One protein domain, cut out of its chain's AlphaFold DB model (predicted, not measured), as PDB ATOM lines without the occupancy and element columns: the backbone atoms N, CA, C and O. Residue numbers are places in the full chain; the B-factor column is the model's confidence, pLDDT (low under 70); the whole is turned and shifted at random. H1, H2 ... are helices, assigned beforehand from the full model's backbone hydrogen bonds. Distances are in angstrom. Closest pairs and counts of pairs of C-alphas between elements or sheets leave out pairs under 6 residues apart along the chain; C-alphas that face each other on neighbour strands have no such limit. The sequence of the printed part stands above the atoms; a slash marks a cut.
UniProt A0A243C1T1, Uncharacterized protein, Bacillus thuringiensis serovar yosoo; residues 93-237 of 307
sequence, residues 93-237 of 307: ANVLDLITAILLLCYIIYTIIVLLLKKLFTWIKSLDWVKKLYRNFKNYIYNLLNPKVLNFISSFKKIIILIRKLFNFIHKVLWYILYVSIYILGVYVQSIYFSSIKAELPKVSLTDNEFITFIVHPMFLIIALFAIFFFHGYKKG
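Overview. This is residues 93 to 237 of the 307 residues of an uncharacterized protein of Bacillus thuringiensis serovar yosoo (UniProt A0A243C1T1). A long, thin rod has H3 along most of its length, with H1 and H4 packed on its later half; H1 then slants away, and H2 turns back toward H3's beginning, leaving an open frame. H1, H3 and H4 make an up-and-down bundle, each running against the one before. The printed part has 145 residues, four named helices, H1 to H4, and no named strand: all helix. It is extended, radius of gyration of the C-alphas 24.8 A, spanning 84 by 28 by 24 A.

Arrangement. Start at H1, residues 93 to 126: residues 93 to 104 alone touch H3, residues 147 to 197, closest at the C-alphas of Ala 93 and Val 189, 5.1 A. They run opposite ways at a shallow tilt of 29 degrees. H2, residues 128 to 143, is near H3, with 5 pairs of C-alphas within 10 A. H4, residues 208 to 236, forms a hairpin with H3, closest at the C-alphas of Tyr 193 and Phe 214, 6.4 A. Every O i to N i+4 pair is within hydrogen-bond range in H1, H2 and H3; in H4, 23 of 25.

Along the chain. Find C-alpha 93 at (192.712, 153.232, 244.260), where H1 begins its 49.4 A. H3 runs 74.8 A; H4, 40.6 A, ends at C-alpha 236, (200.898, 169.864, 215.184).

Size, cuts and confidence. The printed part has no cut and no long link. Look for pLDDT under 70 at residues 140 to 151, 153, 203 to 205 and 232 to 237.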
ATOM      1  N   ALA A  93     193.170 152.145 245.124       81.25
ATOM      2  CA  ALA A  93     192.712 153.232 244.260       81.25
ATOM      3  C   ALA A  93     193.511 154.525 244.490       81.25
ATOM      4  O   ALA A  93     193.986 155.117 243.527       81.25
ATOM      5  N   ASN A  94     193.761 154.908 245.745       82.38
ATOM      6  CA  ASN A  94     194.553 156.103 246.061       82.38
ATOM      7  C   ASN A  94     196.016 156.001 245.600       82.38
ATOM      8  O   ASN A  94     196.599 156.994 245.170       82.38
ATOM      9  N   VAL A  95     196.622 154.809 245.657       85.19
ATOM     10  CA  VAL A  95     197.976 154.591 245.116       85.19
ATOM     11  C   VAL A  95     197.981 154.754 243.596       85.19
ATOM     12  O   VAL A  95     198.860 155.426 243.055       85.19
ATOM     13  N   LEU A  96     197.000 154.177 242.897       85.44
ATOM     14  CA  LEU A  96     196.866 154.343 241.448       85.44
ATOM     15  C   LEU A  96     196.577 155.790 241.055       85.44
ATOM     16  O   LEU A  96     197.101 156.267 240.048       85.44
ATOM     17  N   ASP A  97     195.787 156.500 241.848       82.06
ATOM     18  CA  ASP A  97     195.489 157.908 241.630       82.06
ATOM     19  C   ASP A  97     196.744 158.778 241.790       82.06
ATOM     20  O   ASP A  97     197.062 159.587 240.918       82.06
ATOM     21  N   LEU A  98     197.558 158.514 242.819       86.00
ATOM     22  CA  LEU A  98     198.862 159.158 242.989       86.00
ATOM     23  C   LEU A  98     199.797 158.877 241.802       86.00
ATOM     24  O   LEU A  98     200.435 159.797 241.286       86.00
ATOM     25  N   ILE A  99     199.863 157.628 241.330       86.06
ATOM     26  CA  ILE A  99     200.636 157.265 240.130       86.06
ATOM     27  C   ILE A  99     200.126 158.050 238.917       86.06
ATOM     28  O   ILE A  99     200.921 158.597 238.151       86.06
ATOM     29  N   THR A 100     198.808 158.153 238.760       83.75
ATOM     30  CA  THR A 100     198.162 158.888 237.667       83.75
ATOM     31  C   THR A 100     198.517 160.375 237.719       83.75
ATOM     32  O   THR A 100     198.904 160.951 236.700       83.75
ATOM     33  N   ALA A 101     198.490 160.980 238.908       84.25
ATOM     34  CA  ALA A 101     198.887 162.366 239.131       84.25
ATOM     35  C   ALA A 101     200.376 162.604 238.821       84.25
ATOM     36  O   ALA A 101     200.718 163.584 238.156       84.25
ATOM     37  N   ILE A 102     201.267 161.693 239.231       86.00
ATOM     38  CA  ILE A 102     202.704 161.768 238.919       86.00
ATOM     39  C   ILE A 102     202.933 161.677 237.407       86.00
ATOM     40  O   ILE A 102     203.657 162.499 236.846       86.00
ATOM     41  N   LEU A 103     202.291 160.723 236.723       83.25
ATOM     42  CA  LEU A 103     202.393 160.576 235.267       83.25
ATOM     43  C   LEU A 103     201.909 161.835 234.538       83.25
ATOM     44  O   LEU A 103     202.568 162.302 233.603       83.25
ATOM     45  N   LEU A 104     200.796 162.413 234.993       83.50
ATOM     46  CA  LEU A 104     200.259 163.666 234.475       83.50
ATOM     47  C   LEU A 104     201.254 164.825 234.669       83.50
ATOM     48  O   LEU A 104     201.526 165.573 233.728       83.50
ATOM     49  N   LEU A 105     201.848 164.949 235.858       84.31
ATOM     50  CA  LEU A 105     202.837 165.982 236.171       84.31
ATOM     51  C   LEU A 105     204.101 165.838 235.312       84.31
ATOM     52  O   LEU A 105     204.531 166.806 234.679       84.31
ATOM     53  N   CYS A 106     204.667 164.630 235.226       82.06
ATOM     54  CA  CYS A 106     205.808 164.330 234.358       82.06
ATOM     55  C   CYS A 106     205.512 164.718 232.906       82.06
ATOM     56  O   CYS A 106     206.359 165.299 232.224       82.06
ATOM     57  N   TYR A 107     204.291 164.449 232.443       77.50
ATOM     58  CA  TYR A 107     203.860 164.804 231.101       77.50
ATOM     59  C   TYR A 107     203.772 166.325 230.884       77.50
ATOM     60  O   TYR A 107     204.229 166.838 229.852       77.50
ATOM     61  N   ILE A 108     203.213 167.062 231.846       79.81
ATOM     62  CA  ILE A 108     203.132 168.529 231.798       79.81
ATOM     63  C   ILE A 108     204.540 169.128 231.738       79.81
ATOM     64  O   ILE A 108     204.828 169.924 230.839       79.81
ATOM     65  N   ILE A 109     205.441 168.692 232.623       83.00
ATOM     66  CA  ILE A 109     206.840 169.145 232.663       83.00
ATOM     67  C   ILE A 109     207.529 168.872 231.324       83.00
ATOM     68  O   ILE A 109     208.119 169.775 230.726       83.00
ATOM     69  N   TYR A 110     207.399 167.651 230.803       80.56
ATOM     70  CA  TYR A 110     207.948 167.278 229.504       80.56
ATOM     71  C   TYR A 110     207.438 168.190 228.377       80.56
ATOM     72  O   TYR A 110     208.216 168.670 227.547       80.56
ATOM     73  N   THR A 111     206.136 168.479 228.360       74.81
ATOM     74  CA  THR A 111     205.518 169.349 227.353       74.81
ATOM     75  C   THR A 111     206.061 170.775 227.432       74.81
ATOM     76  O   THR A 111     206.403 171.355 226.395       74.81
ATOM     77  N   ILE A 112     206.209 171.322 228.642       80.88
ATOM     78  CA  ILE A 112     206.786 172.652 228.878       80.88
ATOM     79  C   ILE A 112     208.234 172.708 228.381       80.88
ATOM     80  O   ILE A 112     208.571 173.602 227.603       80.88
ATOM     81  N   ILE A 113     209.071 171.730 228.747       80.75
ATOM     82  CA  ILE A 113     210.474 171.653 228.307       80.75
ATOM     83  C   ILE A 113     210.558 171.669 226.779       80.75
ATOM     84  O   ILE A 113     211.318 172.441 226.192       80.75
ATOM     85  N   VAL A 114     209.737 170.863 226.104       75.88
ATOM     86  CA  VAL A 114     209.736 170.790 224.639       75.88
ATOM     87  C   VAL A 114     209.292 172.111 223.995       75.88
ATOM     88  O   VAL A 114     209.850 172.511 222.967       75.88
ATOM     89  N   LEU A 115     208.309 172.808 224.575       75.31
ATOM     90  CA  LEU A 115     207.876 174.127 224.099       75.31
ATOM     91  C   LEU A 115     208.975 175.183 224.274       75.31
ATOM     92  O   LEU A 115     209.239 175.941 223.335       75.31
ATOM     93  N   LEU A 116     209.645 175.197 225.430       77.94
ATOM     94  CA  LEU A 116     210.761 176.098 225.718       77.94
ATOM     95  C   LEU A 116     211.931 175.860 224.761       77.94
ATOM     96  O   LEU A 116     212.392 176.808 224.128       77.94
ATOM     97  N   LEU A 117     212.340 174.603 224.559       75.56
ATOM     98  CA  LEU A 117     213.393 174.246 223.605       75.56
ATOM     99  C   LEU A 117     213.046 174.706 222.185       75.56
ATOM    100  O   LEU A 117     213.881 175.292 221.502       75.56
ATOM    101  N   LYS A 118     211.803 174.505 221.729       72.06
ATOM    102  CA  LYS A 118     211.374 174.953 220.393       72.06
ATOM    103  C   LYS A 118     211.463 176.475 220.247       72.06
ATOM    104  O   LYS A 118     211.916 176.962 219.205       72.06
ATOM    105  N   LYS A 119     211.040 177.224 221.268       76.50
ATOM    106  CA  LYS A 119     211.131 178.690 221.286       76.50
ATOM    107  C   LYS A 119     212.592 179.144 221.283       76.50
ATOM    108  O   LYS A 119     212.946 179.986 220.462       76.50
ATOM    109  N   LEU A 120     213.437 178.515 222.102       74.00
ATOM    110  CA  LEU A 120     214.876 178.764 222.165       74.00
ATOM    111  C   LEU A 120     215.552 178.520 220.808       74.00
ATOM    112  O   LEU A 120     216.216 179.411 220.294       74.00
ATOM    113  N   PHE A 121     215.321 177.370 220.167       72.62
ATOM    114  CA  PHE A 121     215.874 177.070 218.838       72.62
ATOM    115  C   PHE A 121     215.428 178.074 217.769       72.62
ATOM    116  O   PHE A 121     216.218 178.453 216.905       72.62
ATOM    117  N   THR A 122     214.167 178.511 217.817       73.69
ATOM    118  CA  THR A 122     213.642 179.515 216.879       73.69
ATOM    119  C   THR A 122     214.324 180.865 217.092       73.69
ATOM    120  O   THR A 122     214.729 181.504 216.122       73.69
ATOM    121  N   TRP A 123     214.508 181.262 218.353       75.31
ATOM    122  CA  TRP A 123     215.216 182.481 218.723       75.31
ATOM    123  C   TRP A 123     216.690 182.430 218.302       75.31
ATOM    124  O   TRP A 123     217.131 183.320 217.580       75.31
ATOM    125  N   ILE A 124     217.416 181.349 218.610       71.88
ATOM    126  CA  ILE A 124     218.815 181.153 218.186       71.88
ATOM    127  C   ILE A 124     218.943 181.271 216.662       71.88
ATOM    128  O   ILE A 124     219.809 181.983 216.163       71.88
ATOM    129  N   LYS A 125     218.046 180.633 215.900       71.25
ATOM    130  CA  LYS A 125     218.048 180.704 214.429       71.25
ATOM    131  C   LYS A 125     217.777 182.119 213.895       71.25
ATOM    132  O   LYS A 125     218.174 182.438 212.775       71.25
ATOM    133  N   SER A 126     217.077 182.953 214.663       75.94
ATOM    134  CA  SER A 126     216.754 184.328 214.276       75.94
ATOM    135  C   SER A 126     217.927 185.300 214.442       75.94
ATOM    136  O   SER A 126     217.932 186.327 213.764       75.94
ATOM    137  N   LEU A 127     218.931 184.952 215.260       84.12
ATOM    138  CA  LEU A 127     220.106 185.783 215.528       84.12
ATOM    139  C   LEU A 127     220.973 185.954 214.273       84.12
ATOM    140  O   LEU A 127     221.343 184.988 213.601       84.12
ATOM    141  N   ASP A 128     221.345 187.196 213.972       79.75
ATOM    142  CA  ASP A 128     222.051 187.525 212.730       79.75
ATOM    143  C   ASP A 128     223.466 186.949 212.654       79.75
ATOM    144  O   ASP A 128     223.916 186.568 211.571       79.75
ATOM    145  N   TRP A 129     224.155 186.804 213.789       74.81
ATOM    146  CA  TRP A 129     225.467 186.159 213.825       74.81
ATOM    147  C   TRP A 129     225.379 184.669 213.466       74.81
ATOM    148  O   TRP A 129     226.237 184.181 212.736       74.81
ATOM    149  N   VAL A 130     224.310 183.963 213.862       73.00
ATOM    150  CA  VAL A 130     224.072 182.556 213.484       73.00
ATOM    151  C   VAL A 130     223.808 182.443 211.984       73.00
ATOM    152  O   VAL A 130     224.337 181.547 211.325       73.00
ATOM    153  N   LYS A 131     223.041 183.382 211.408       76.62
ATOM    154  CA  LYS A 131     222.814 183.444 209.953       76.62
ATOM    155  C   LYS A 131     224.119 183.693 209.192       76.62
ATOM    156  O   LYS A 131     224.368 183.021 208.190       76.62
ATOM    157  N   LYS A 132     224.955 184.627 209.664       76.62
ATOM    158  CA  LYS A 132     226.278 184.915 209.084       76.62
ATOM    159  C   LYS A 132     227.213 183.709 209.191       76.62
ATOM    160  O   LYS A 132     227.808 183.328 208.188       76.62
ATOM    161  N   LEU A 133     227.276 183.060 210.355       74.50
ATOM    162  CA  LEU A 133     228.085 181.861 210.584       74.50
ATOM    163  C   LEU A 133     227.671 180.725 209.637       74.50
ATOM    164  O   LEU A 133     228.514 180.150 208.954       74.50
ATOM    165  N   TYR A 134     226.367 180.460 209.521       73.56
ATOM    166  CA  TYR A 134     225.830 179.461 208.595       73.56
ATOM    167  C   TYR A 134     226.181 179.774 207.134       73.56
ATOM    168  O   TYR A 134     226.549 178.872 206.380       73.56
ATOM    169  N   ARG A 135     226.105 181.049 206.723       75.06
ATOM    170  CA  ARG A 135     226.452 181.488 205.362       75.06
ATOM    171  C   ARG A 135     227.944 181.305 205.068       75.06
ATOM    172  O   ARG A 135     228.282 180.756 204.023       75.06
ATOM    173  N   ASN A 136     228.812 181.694 206.000       76.75
ATOM    174  CA  ASN A 136     230.262 181.545 205.866       76.75
ATOM    175  C   ASN A 136     230.671 180.068 205.815       76.75
ATOM    176  O   ASN A 136     231.441 179.674 204.943       76.75
ATOM    177  N   PHE A 137     230.089 179.232 206.680       72.50
ATOM    178  CA  PHE A 137     230.342 177.790 206.697       72.50
ATOM    179  C   PHE A 137     229.858 177.106 205.410       72.50
ATOM    180  O   PHE A 137     230.557 176.270 204.839       72.50
ATOM    181  N   LYS A 138     228.682 177.501 204.901       70.12
ATOM    182  CA  LYS A 138     228.151 177.011 203.624       70.12
ATOM    183  C   LYS A 138     229.071 177.370 202.455       70.12
ATOM    184  O   LYS A 138     229.340 176.499 201.635       70.12
ATOM    185  N   ASN A 139     229.553 178.611 202.388       72.25
ATOM    186  CA  ASN A 139     230.467 179.062 201.335       72.25
ATOM    187  C   ASN A 139     231.826 178.347 201.411       72.25
ATOM    188  O   ASN A 139     232.348 177.935 200.382       72.25
ATOM    189  N   TYR A 140     232.359 178.133 202.618       68.25
ATOM    190  CA  TYR A 140     233.589 177.365 202.826       68.25
ATOM    191  C   TYR A 140     233.458 175.923 202.314       68.25
ATOM    192  O   TYR A 140     234.294 175.465 201.543       68.25
ATOM    193  N   ILE A 141     232.365 175.232 202.661       65.19
ATOM    194  CA  ILE A 141     232.083 173.876 202.163       65.19
ATOM    195  C   ILE A 141     231.898 173.849 200.641       65.19
ATOM    196  O   ILE A 141     232.346 172.905 199.997       65.19
ATOM    197  N   TYR A 142     231.253 174.868 200.065       66.19
ATOM    198  CA  TYR A 142     231.077 174.972 198.614       66.19
ATOM    199  C   TYR A 142     232.421 175.136 197.897       66.19
ATOM    200  O   TYR A 142     232.629 174.534 196.856       66.19
ATOM    201  N   ASN A 143     233.369 175.875 198.474       64.88
ATOM    202  CA  ASN A 143     234.707 176.027 197.898       64.88
ATOM    203  C   ASN A 143     235.589 174.777 198.088       64.88
ATOM    204  O   ASN A 143     236.520 174.565 197.318       64.88
ATOM    205  N   LEU A 144     235.282 173.917 199.066       63.88
ATOM    206  CA  LEU A 144     236.004 172.669 199.359       63.88
ATOM    207  C   LEU A 144     235.497 171.450 198.551       63.88
ATOM    208  O   LEU A 144     235.685 170.315 198.989       63.88
ATOM    209  N   LEU A 145     234.815 171.693 197.420       56.44
ATOM    210  CA  LEU A 145     233.975 170.809 196.585       56.44
ATOM    211  C   LEU A 145     234.652 169.507 196.080       56.44
ATOM    212  O   LEU A 145     234.733 169.229 194.888       56.44
ATOM    213  N   ASN A 146     235.093 168.642 196.991       63.72
ATOM    214  CA  ASN A 146     235.461 167.265 196.696       63.72
ATOM    215  C   ASN A 146     234.184 166.396 196.773       63.72
ATOM    216  O   ASN A 146     233.498 166.422 197.806       63.72
ATOM    217  N   PRO A 147     233.838 165.602 195.741       66.31
ATOM    218  CA  PRO A 147     232.621 164.778 195.716       66.31
ATOM    219  C   PRO A 147     232.471 163.846 196.932       66.31
ATOM    220  O   PRO A 147     231.350 163.552 197.353       66.31
ATOM    221  N   LYS A 148     233.581 163.441 197.567       63.69
ATOM    222  CA  LYS A 148     233.567 162.647 198.811       63.69
ATOM    223  C   LYS A 148     232.979 163.412 200.006       63.69
ATOM    224  O   LYS A 148     232.190 162.845 200.761       63.69
ATOM    225  N   VAL A 149     233.305 164.698 200.158       67.25
ATOM    226  CA  VAL A 149     232.792 165.554 201.246       67.25
ATOM    227  C   VAL A 149     231.305 165.844 201.035       67.25
ATOM    228  O   VAL A 149     230.521 165.790 201.981       67.25
ATOM    229  N   LEU A 150     230.887 166.057 199.783       67.56
ATOM    230  CA  LEU A 150     229.480 166.270 199.441       67.56
ATOM    231  C   LEU A 150     228.620 165.033 199.753       67.56
ATOM    232  O   LEU A 150     227.545 165.154 200.345       67.56
ATOM    233  N   ASN A 151     229.123 163.838 199.421       69.06
ATOM    234  CA  ASN A 151     228.473 162.572 199.758       69.06
ATOM    235  C   ASN A 151     228.406 162.335 201.272       69.06
ATOM    236  O   ASN A 151     227.356 161.923 201.766       69.06
ATOM    237  N   PHE A 152     229.462 162.662 202.025       70.06
ATOM    238  CA  PHE A 152     229.454 162.589 203.491       70.06
ATOM    239  C   PHE A 152     228.398 163.517 204.112       70.06
ATOM    240  O   PHE A 152     227.596 163.073 204.932       70.06
ATOM    241  N   ILE A 153     228.317 164.776 203.666       69.31
ATOM    242  CA  ILE A 153     227.310 165.743 204.138       69.31
ATOM    243  C   ILE A 153     225.890 165.279 203.789       69.31
ATOM    244  O   ILE A 153     224.983 165.381 204.617       69.31
ATOM    245  N   SER A 154     225.683 164.746 202.581       71.44
ATOM    246  CA  SER A 154     224.410 164.152 202.151       71.44
ATOM    247  C   SER A 154     223.989 162.998 203.070       71.44
ATOM    248  O   SER A 154     222.856 162.981 203.562       71.44
ATOM    249  N   SER A 155     224.903 162.070 203.363       73.94
ATOM    250  CA  SER A 155     224.657 160.932 204.254       73.94
ATOM    251  C   SER A 155     224.396 161.379 205.693       73.94
ATOM    252  O   SER A 155     223.414 160.950 206.298       73.94
ATOM    253  N   PHE A 156     225.181 162.322 206.218       71.19
ATOM    254  CA  PHE A 156     224.987 162.887 207.556       71.19
ATOM    255  C   PHE A 156     223.640 163.614 207.682       71.19
ATOM    256  O   PHE A 156     222.903 163.430 208.651       71.19
ATOM    257  N   LYS A 157     223.242 164.371 206.651       74.75
ATOM    258  CA  LYS A 157     221.923 165.011 206.576       74.75
ATOM    259  C   LYS A 157     220.793 163.976 206.577       74.75
ATOM    260  O   LYS A 157     219.798 164.182 207.270       74.75
ATOM    261  N   LYS A 158     220.936 162.864 205.845       74.88
ATOM    262  CA  LYS A 158     219.965 161.753 205.868       74.88
ATOM    263  C   LYS A 158     219.864 161.124 207.260       74.88
ATOM    264  O   LYS A 158     218.746 160.921 207.726       74.88
ATOM    265  N   ILE A 159     220.989 160.902 207.945       73.56
ATOM    266  CA  ILE A 159     221.026 160.374 209.320       73.56
ATOM    267  C   ILE A 159     220.312 161.326 210.288       73.56
ATOM    268  O   ILE A 159     219.432 160.893 211.027       73.56
ATOM    269  N   ILE A 160     220.589 162.634 210.235       74.19
ATOM    270  CA  ILE A 160     219.891 163.631 211.067       74.19
ATOM    271  C   ILE A 160     218.381 163.629 210.792       74.19
ATOM    272  O   ILE A 160     217.575 163.698 211.721       74.19
ATOM    273  N   ILE A 161     217.973 163.542 209.520       74.62
ATOM    274  CA  ILE A 161     216.554 163.453 209.146       74.62
ATOM    275  C   ILE A 161     215.929 162.174 209.715       74.62
ATOM    276  O   ILE A 161     214.807 162.231 210.220       74.62
ATOM    277  N   LEU A 162     216.639 161.044 209.663       75.75
ATOM    278  CA  LEU A 162     216.188 159.767 210.208       75.75
ATOM    279  C   LEU A 162     216.023 159.839 211.732       75.75
ATOM    280  O   LEU A 162     214.946 159.524 212.230       75.75
ATOM    281  N   ILE A 163     217.026 160.346 212.455       70.50
ATOM    282  CA  ILE A 163     216.982 160.552 213.913       70.50
ATOM    283  C   ILE A 163     215.805 161.456 214.285       70.50
ATOM    284  O   ILE A 163     215.035 161.146 215.190       70.50
ATOM    285  N   ARG A 164     215.597 162.552 213.546       72.94
ATOM    286  CA  ARG A 164     214.464 163.457 213.775       72.94
ATOM    287  C   ARG A 164     213.117 162.771 213.537       72.94
ATOM    288  O   ARG A 164     212.172 163.013 214.289       72.94
ATOM    289  N   LYS A 165     213.001 161.946 212.492       72.69
ATOM    290  CA  LYS A 165     211.788 161.158 212.219       72.69
ATOM    291  C   LYS A 165     211.533 160.141 213.332       72.69
ATOM    292  O   LYS A 165     210.405 160.072 213.809       72.69
ATOM    293  N   LEU A 166     212.570 159.433 213.778       70.81
ATOM    294  CA  LEU A 166     212.499 158.459 214.865       70.81
ATOM    295  C   LEU A 166     212.085 159.124 216.182       70.81
ATOM    296  O   LEU A 166     211.137 158.682 216.818       70.81
ATOM    297  N   PHE A 167     212.705 160.249 216.538       72.44
ATOM    298  CA  PHE A 167     212.339 161.017 217.729       72.44
ATOM    299  C   PHE A 167     210.887 161.512 217.671       72.44
ATOM    300  O   PHE A 167     210.144 161.395 218.643       72.44
ATOM    301  N   ASN A 168     210.443 162.015 216.514       73.88
ATOM    302  CA  ASN A 168     209.048 162.412 216.317       73.88
ATOM    303  C   ASN A 168     208.076 161.228 216.426       73.88
ATOM    304  O   ASN A 168     206.956 161.415 216.902       73.88
ATOM    305  N   PHE A 169     208.472 160.040 215.968       75.62
ATOM    306  CA  PHE A 169     207.678 158.822 216.086       75.62
ATOM    307  C   PHE A 169     207.571 158.369 217.547       75.62
ATOM    308  O   PHE A 169     206.458 158.256 218.051       75.62
ATOM    309  N   ILE A 170     208.704 158.233 218.246       73.00
ATOM    310  CA  ILE A 170     208.758 157.882 219.675       73.00
ATOM    311  C   ILE A 170     207.906 158.858 220.487       73.00
ATOM    312  O   ILE A 170     207.067 158.438 221.275       73.00
ATOM    313  N   HIS A 171     208.039 160.161 220.235       76.00
ATOM    314  CA  HIS A 171     207.234 161.181 220.902       76.00
ATOM    315  C   HIS A 171     205.722 161.015 220.663       76.00
ATOM    316  O   HIS A 171     204.936 161.199 221.590       76.00
ATOM    317  N   LYS A 172     205.297 160.679 219.435       74.94
ATOM    318  CA  LYS A 172     203.875 160.451 219.111       74.94
ATOM    319  C   LYS A 172     203.319 159.220 219.825       74.94
ATOM    320  O   LYS A 172     202.221 159.294 220.367       74.94
ATOM    321  N   VAL A 173     204.069 158.118 219.807       78.12
ATOM    322  CA  VAL A 173     203.659 156.845 220.414       78.12
ATOM    323  C   VAL A 173     203.612 156.969 221.933       78.12
ATOM    324  O   VAL A 173     202.584 156.675 222.533       78.12
ATOM    325  N   LEU A 174     204.675 157.497 222.547       77.44
ATOM    326  CA  LEU A 174     204.765 157.688 223.995       77.44
ATOM    327  C   LEU A 174     203.623 158.565 224.521       77.44
ATOM    328  O   LEU A 174     203.034 158.259 225.552       77.44
ATOM    329  N   TRP A 175     203.281 159.636 223.799       77.06
ATOM    330  CA  TRP A 175     202.164 160.500 224.173       77.06
ATOM    331  C   TRP A 175     200.827 159.759 224.183       77.06
ATOM    332  O   TRP A 175     200.078 159.884 225.148       77.06
ATOM    333  N   TYR A 176     200.529 159.014 223.117       81.75
ATOM    334  CA  TYR A 176     199.264 158.294 223.012       81.75
ATOM    335  C   TYR A 176     199.148 157.225 224.100       81.75
ATOM    336  O   TYR A 176     198.118 157.143 224.760       81.75
ATOM    337  N   ILE A 177     200.230 156.476 224.345       82.81
ATOM    338  CA  ILE A 177     200.286 155.482 225.421       82.81
ATOM    339  C   ILE A 177     200.034 156.152 226.775       82.81
ATOM    340  O   ILE A 177     199.159 155.707 227.502       82.81
ATOM    341  N   LEU A 178     200.730 157.249 227.095       81.06
ATOM    342  CA  LEU A 178     200.527 157.963 228.360       81.06
ATOM    343  C   LEU A 178     199.089 158.468 228.520       81.06
ATOM    344  O   LEU A 178     198.508 158.310 229.588       81.06
ATOM    345  N   TYR A 179     198.505 159.039 227.464       84.56
ATOM    346  CA  TYR A 179     197.122 159.515 227.479       84.56
ATOM    347  C   TYR A 179     196.135 158.377 227.775       84.56
ATOM    348  O   TYR A 179     195.296 158.503 228.665       84.56
ATOM    349  N   VAL A 180     196.262 157.257 227.058       86.62
ATOM    350  CA  VAL A 180     195.394 156.086 227.230       86.62
ATOM    351  C   VAL A 180     195.587 155.457 228.608       86.62
ATOM    352  O   VAL A 180     194.599 155.142 229.261       86.62
ATOM    353  N   SER A 181     196.825 155.335 229.091       85.25
ATOM    354  CA  SER A 181     197.108 154.796 230.424       85.25
ATOM    355  C   SER A 181     196.492 155.649 231.532       85.25
ATOM    356  O   SER A 181     195.835 155.102 232.410       85.25
ATOM    357  N   ILE A 182     196.647 156.980 231.477       87.62
ATOM    358  CA  ILE A 182     196.032 157.905 232.448       87.62
ATOM    359  C   ILE A 182     194.505 157.785 232.405       87.62
ATOM    360  O   ILE A 182     193.863 157.753 233.450       87.62
ATOM    361  N   TYR A 183     193.919 157.677 231.209       90.25
ATOM    362  CA  TYR A 183     192.477 157.505 231.058       90.25
ATOM    363  C   TYR A 183     191.982 156.184 231.662       90.25
ATOM    364  O   TYR A 183     191.051 156.196 232.461       90.25
ATOM    365  N   ILE A 184     192.616 155.054 231.330       89.81
ATOM    366  CA  ILE A 184     192.236 153.730 231.852       89.81
ATOM    367  C   ILE A 184     192.373 153.688 233.378       89.81
ATOM    368  O   ILE A 184     191.463 153.212 234.055       89.81
ATOM    369  N   LEU A 185     193.475 154.216 233.920       89.31
ATOM    370  CA  LEU A 185     193.677 154.312 235.367       89.31
ATOM    371  C   LEU A 185     192.600 155.178 236.024       89.31
ATOM    372  O   LEU A 185     192.021 154.762 237.022       89.31
ATOM    373  N   GLY A 186     192.270 156.328 235.431       89.94
ATOM    374  CA  GLY A 186     191.200 157.198 235.918       89.94
ATOM    375  C   GLY A 186     189.833 156.509 235.929       89.94
ATOM    376  O   GLY A 186     189.110 156.605 236.916       89.94
ATOM    377  N   VAL A 187     189.491 155.757 234.876       92.06
ATOM    378  CA  VAL A 187     188.244 154.971 234.829       92.06
ATOM    379  C   VAL A 187     188.232 153.892 235.917       92.06
ATOM    380  O   VAL A 187     187.219 153.707 236.590       92.06
ATOM    381  N   TYR A 188     189.355 153.201 236.119       89.56
ATOM    382  CA  TYR A 188     189.481 152.170 237.148       89.56
ATOM    383  C   TYR A 188     189.310 152.739 238.564       89.56
ATOM    384  O   TYR A 188     188.512 152.228 239.348       89.56
ATOM    385  N   VAL A 189     190.017 153.830 238.875       89.44
ATOM    386  CA  VAL A 189     189.911 154.540 240.160       89.44
ATOM    387  C   VAL A 189     188.473 155.006 240.390       89.44
ATOM    388  O   VAL A 189     187.900 154.744 241.448       89.44
ATOM    389  N   GLN A 190     187.844 155.596 239.372       91.06
ATOM    390  CA  GLN A 190     186.468 156.075 239.467       91.06
ATOM    391  C   GLN A 190     185.454 154.942 239.673       91.06
ATOM    392  O   GLN A 190     184.472 155.114 240.392       91.06
ATOM    393  N   SER A 191     185.696 153.767 239.091       90.31
ATOM    394  CA  SER A 191     184.890 152.567 239.334       90.31
ATOM    395  C   SER A 191     184.954 152.121 240.803       90.31
ATOM    396  O   SER A 191     183.940 151.733 241.389       90.31
ATOM    397  N   ILE A 192     186.128 152.211 241.437       88.12
ATOM    398  CA  ILE A 192     186.265 151.914 242.869       88.12
ATOM    399  C   ILE A 192     185.553 152.980 243.707       88.12
ATOM    400  O   ILE A 192     184.809 152.626 244.617       88.12
ATOM    401  N   TYR A 193     185.684 154.266 243.382       87.31
ATOM    402  CA  TYR A 193     184.951 155.315 244.100       87.31
ATOM    403  C   TYR A 193     183.431 155.205 243.938       87.31
ATOM    404  O   TYR A 193     182.692 155.414 244.900       87.31
ATOM    405  N   PHE A 194     182.942 154.787 242.769       87.31
ATOM    406  CA  PHE A 194     181.531 154.451 242.590       87.31
ATOM    407  C   PHE A 194     181.089 153.351 243.565       87.31
ATOM    408  O   PHE A 194     180.031 153.457 244.186       87.31
ATOM    409  N   SER A 195     181.922 152.319 243.755       83.25
ATOM    410  CA  SER A 195     181.620 151.215 244.671       83.25
ATOM    411  C   SER A 195     181.392 151.671 246.114       83.25
ATOM    412  O   SER A 195     180.524 151.105 246.781       83.25
ATOM    413  N   SER A 196     182.110 152.707 246.570       77.94
ATOM    414  CA  SER A 196     182.002 153.227 247.935       77.94
ATOM    415  C   SER A 196     180.784 154.119 248.160       77.94
ATOM    416  O   SER A 196     180.297 154.171 249.281       77.94
ATOM    417  N   ILE A 197     180.260 154.780 247.121       79.62
ATOM    418  CA  ILE A 197     179.165 155.755 247.275       79.62
ATOM    419  C   ILE A 197     177.818 155.297 246.700       79.62
ATOM    420  O   ILE A 197     176.814 155.992 246.846       79.62
ATOM    421  N   LYS A 198     177.760 154.138 246.027       82.44
ATOM    422  CA  LYS A 198     176.551 153.670 245.319       82.44
ATOM    423  C   LYS A 198     175.289 153.603 246.186       82.44
ATOM    424  O   LYS A 198     174.191 153.723 245.656       82.44
ATOM    425  N   ALA A 199     175.440 153.389 247.495       77.81
ATOM    426  CA  ALA A 199     174.329 153.326 248.442       77.81
ATOM    427  C   ALA A 199     173.809 154.717 248.851       77.81
ATOM    428  O   ALA A 199     172.646 154.843 249.232       77.81
ATOM    429  N   GLU A 200     174.648 155.749 248.746       76.50
ATOM    430  CA  GLU A 200     174.315 157.137 249.089       76.50
ATOM    431  C   GLU A 200     173.802 157.930 247.878       76.50
ATOM    432  O   GLU A 200     172.980 158.832 248.032       76.50
ATOM    433  N   LEU A 201     174.190 157.547 246.651       72.94
ATOM    434  CA  LEU A 201     173.723 158.188 245.411       72.94
ATOM    435  C   LEU A 201     172.185 158.315 245.308       72.94
ATOM    436  O   LEU A 201     171.717 159.406 244.977       72.94
ATOM    437  N   PRO A 202     171.369 157.282 245.619       73.44
ATOM    438  CA  PRO A 202     169.910 157.394 245.558       73.44
ATOM    439  C   PRO A 202     169.314 158.335 246.611       73.44
ATOM    440  O   PRO A 202     168.191 158.802 246.440       73.44
ATOM    441  N   LYS A 203     170.042 158.605 247.702       69.75
ATOM    442  CA  LYS A 203     169.583 159.464 248.802       69.75
ATOM    443  C   LYS A 203     169.863 160.947 248.552       69.75
ATOM    444  O   LYS A 203     169.370 161.785 249.299       69.75
ATOM    445  N   VAL A 204     170.632 161.277 247.507       66.94
ATOM    446  CA  VAL A 204     171.041 162.654 247.159       66.94
ATOM    447  C   VAL A 204     171.738 163.361 248.338       66.94
ATOM    448  O   VAL A 204     171.713 164.581 248.464       66.94
ATOM    449  N   SER A 205     172.376 162.586 249.215       68.88
ATOM    450  CA  SER A 205     173.086 163.065 250.398       68.88
ATOM    451  C   SER A 205     174.548 162.654 250.291       68.88
ATOM    452  O   SER A 205     174.956 161.641 250.852       68.88
ATOM    453  N   LEU A 206     175.324 163.410 249.515       76.62
ATOM    454  CA  LEU A 206     176.776 163.253 249.476       76.62
ATOM    455  C   LEU A 206     177.398 164.180 250.516       76.62
ATOM    456  O   LEU A 206     177.045 165.356 250.602       76.62
ATOM    457  N   THR A 207     178.346 163.657 251.280       84.31
ATOM    458  CA  THR A 207     179.268 164.479 252.065       84.31
ATOM    459  C   THR A 207     180.203 165.259 251.137       84.31
ATOM    460  O   THR A 207     180.421 164.873 249.984       84.31
ATOM    461  N   ASP A 208     180.819 166.330 251.642       81.44
ATOM    462  CA  ASP A 208     181.783 167.126 250.867       81.44
ATOM    463  C   ASP A 208     182.917 166.263 250.298       81.44
ATOM    464  O   ASP A 208     183.305 166.419 249.141       81.44
ATOM    465  N   ASN A 209     183.411 165.300 251.081       83.00
ATOM    466  CA  ASN A 209     184.455 164.381 250.636       83.00
ATOM    467  C   ASN A 209     183.977 163.490 249.486       83.00
ATOM    468  O   ASN A 209     184.683 163.351 248.492       83.00
ATOM    469  N   GLU A 210     182.773 162.925 249.574       83.56
ATOM    470  CA  GLU A 210     182.218 162.091 248.503       83.56
ATOM    471  C   GLU A 210     181.952 162.905 247.234       83.56
ATOM    472  O   GLU A 210     182.238 162.438 246.130       83.56
ATOM    473  N   PHE A 211     181.475 164.144 247.377       81.75
ATOM    474  CA  PHE A 211     181.311 165.065 246.256       81.75
ATOM    475  C   PHE A 211     182.654 165.382 245.588       81.75
ATOM    476  O   PHE A 211     182.779 165.302 244.363       81.75
ATOM    477  N   ILE A 212     183.686 165.694 246.374       82.81
ATOM    478  CA  ILE A 212     185.024 165.980 245.849       82.81
ATOM    479  C   ILE A 212     185.585 164.757 245.118       82.81
ATOM    480  O   ILE A 212     186.000 164.871 243.963       82.81
ATOM    481  N   THR A 213     185.564 163.588 245.755       83.12
ATOM    482  CA  THR A 213     186.148 162.359 245.209       83.12
ATOM    483  C   THR A 213     185.411 161.874 243.964       83.12
ATOM    484  O   THR A 213     186.049 161.483 242.989       83.12
ATOM    485  N   PHE A 214     184.077 161.917 243.954       84.56
ATOM    486  CA  PHE A 214     183.298 161.331 242.865       84.56
ATOM    487  C   PHE A 214     182.981 162.301 241.723       84.56
ATOM    488  O   PHE A 214     182.827 161.855 240.585       84.56
ATOM    489  N   ILE A 215     182.880 163.605 241.997       85.75
ATOM    490  CA  ILE A 215     182.502 164.613 240.998       85.75
ATOM    491  C   ILE A 215     183.697 165.482 240.607       85.75
ATOM    492  O   ILE A 215     184.055 165.563 239.430       85.75
ATOM    493  N   VAL A 216     184.329 166.143 241.580       84.75
ATOM    494  CA  VAL A 216     185.340 167.179 241.304       84.75
ATOM    495  C   VAL A 216     186.633 166.573 240.763       84.75
ATOM    496  O   VAL A 216     187.173 167.046 239.761       84.75
ATOM    497  N   HIS A 217     187.118 165.509 241.396       84.50
ATOM    498  CA  HIS A 217     188.374 164.851 241.042       84.50
ATOM    499  C   HIS A 217     188.405 164.310 239.600       84.50
ATOM    500  O   HIS A 217     189.275 164.722 238.825       84.50
ATOM    501  N   PRO A 218     187.440 163.480 239.150       88.31
ATOM    502  CA  PRO A 218     187.393 163.034 237.756       88.31
ATOM    503  C   PRO A 218     187.195 164.187 236.762       88.31
ATOM    504  O   PRO A 218     187.701 164.123 235.639       88.31
ATOM    505  N   MET A 219     186.513 165.271 237.154       89.06
ATOM    506  CA  MET A 219     186.405 166.464 236.310       89.06
ATOM    507  C   MET A 219     187.770 167.132 236.104       89.06
ATOM    508  O   MET A 219     188.111 167.487 234.973       89.06
ATOM    509  N   PHE A 220     188.591 167.242 237.154       87.88
ATOM    510  CA  PHE A 220     189.960 167.749 237.042       87.88
ATOM    511  C   PHE A 220     190.824 166.873 236.124       87.88
ATOM    512  O   PHE A 220     191.527 167.398 235.256       87.88
ATOM    513  N   LEU A 221     190.720 165.545 236.246       87.69
ATOM    514  CA  LEU A 221     191.420 164.601 235.371       87.69
ATOM    515  C   LEU A 221     191.054 164.815 233.892       87.69
ATOM    516  O   LEU A 221     191.943 164.904 233.042       87.69
ATOM    517  N   ILE A 222     189.765 164.967 233.571       91.00
ATOM    518  CA  ILE A 222     189.316 165.236 232.196       91.00
ATOM    519  C   ILE A 222     189.791 166.598 231.695       91.00
ATOM    520  O   ILE A 222     190.245 166.693 230.555       91.00
ATOM    521  N   ILE A 223     189.739 167.645 232.526       88.12
ATOM    522  CA  ILE A 223     190.270 168.967 232.167       88.12
ATOM    523  C   ILE A 223     191.762 168.861 231.832       88.12
ATOM    524  O   ILE A 223     192.207 169.401 230.816       88.12
ATOM    525  N   ALA A 224     192.532 168.131 232.639       84.62
ATOM    526  CA  ALA A 224     193.956 167.950 232.413       84.62
ATOM    527  C   ALA A 224     194.242 167.136 231.138       84.62
ATOM    528  O   ALA A 224     195.059 167.550 230.314       84.62
ATOM    529  N   LEU A 225     193.529 166.028 230.911       85.62
ATOM    530  CA  LEU A 225     193.628 165.235 229.679       85.62
ATOM    531  C   LEU A 225     193.238 166.047 228.437       85.62
ATOM    532  O   LEU A 225     193.912 165.974 227.405       85.62
ATOM    533  N   PHE A 226     192.186 166.859 228.530       85.44
ATOM    534  CA  PHE A 226     191.771 167.761 227.460       85.44
ATOM    535  C   PHE A 226     192.844 168.818 227.178       85.44
ATOM    536  O   PHE A 226     193.198 169.038 226.019       85.44
ATOM    537  N   ALA A 227     193.424 169.423 228.218       81.81
ATOM    538  CA  ALA A 227     194.522 170.375 228.072       81.81
ATOM    539  C   ALA A 227     195.733 169.731 227.379       81.81
ATOM    540  O   ALA A 227     196.294 170.310 226.446       81.81
ATOM    541  N   ILE A 228     196.097 168.505 227.766       77.12
ATOM    542  CA  ILE A 228     197.161 167.719 227.126       77.12
ATOM    543  C   ILE A 228     196.885 167.537 225.629       77.12
ATOM    544  O   ILE A 228     197.751 167.815 224.791       77.12
ATOM    545  N   PHE A 229     195.672 167.108 225.279       77.94
ATOM    546  CA  PHE A 229     195.262 166.937 223.889       77.94
ATOM    547  C   PHE A 229     195.313 168.265 223.114       77.94
ATOM    548  O   PHE A 229     195.859 168.330 222.008       77.94
ATOM    549  N   PHE A 230     194.831 169.349 223.725       74.88
ATOM    550  CA  PHE A 230     194.837 170.693 223.154       74.88
ATOM    551  C   PHE A 230     196.260 171.205 222.871       74.88
ATOM    552  O   PHE A 230     196.562 171.628 221.751       74.88
ATOM    553  N   PHE A 231     197.185 171.109 223.831       70.38
ATOM    554  CA  PHE A 231     198.582 171.509 223.619       70.38
ATOM    555  C   PHE A 231     199.265 170.672 222.531       70.38
ATOM    556  O   PHE A 231     200.071 171.194 221.749       70.38
ATOM    557  N   HIS A 232     198.913 169.390 222.422       69.06
ATOM    558  CA  HIS A 232     199.432 168.530 221.367       69.06
ATOM    559  C   HIS A 232     198.923 168.939 219.974       69.06
ATOM    560  O   HIS A 232     199.727 169.081 219.045       69.06
ATOM    561  N   GLY A 233     197.621 169.203 219.826       64.38
ATOM    562  CA  GLY A 233     197.052 169.735 218.581       64.38
ATOM    563  C   GLY A 233     197.665 171.088 218.194       64.38
ATOM    564  O   GLY A 233     197.981 171.337 217.027       64.38
ATOM    565  N   TYR A 234     197.969 171.942 219.180       61.59
ATOM    566  CA  TYR A 234     198.655 173.219 218.946       61.59
ATOM    567  C   TYR A 234     200.061 173.019 218.382       61.59
ATOM    568  O   TYR A 234     200.478 173.718 217.453       61.59
ATOM    569  N   LYS A 235     200.781 172.007 218.874       60.94
ATOM    570  CA  LYS A 235     202.122 171.663 218.389       60.94
ATOM    571  C   LYS A 235     202.120 171.124 216.954       60.94
ATOM    572  O   LYS A 235     203.066 171.422 216.220       60.94
ATOM    573  N   LYS A 236     201.092 170.364 216.561       58.81
ATOM    574  CA  LYS A 236     200.898 169.864 215.184       58.81
ATOM    575  C   LYS A 236     200.484 170.958 214.195       58.81
ATOM    576  O   LYS A 236     200.587 170.749 212.991       58.81
ATOM    577  N   GLY A 237     200.107 172.137 214.691       51.25
ATOM    578  CA  GLY A 237     199.611 173.229 213.859       51.25
ATOM    579  C   GLY A 237     198.151 173.050 213.453       51.25
ATOM    580  O   GLY A 237     197.666 173.832 212.641       51.25
TER     581      GLY A 237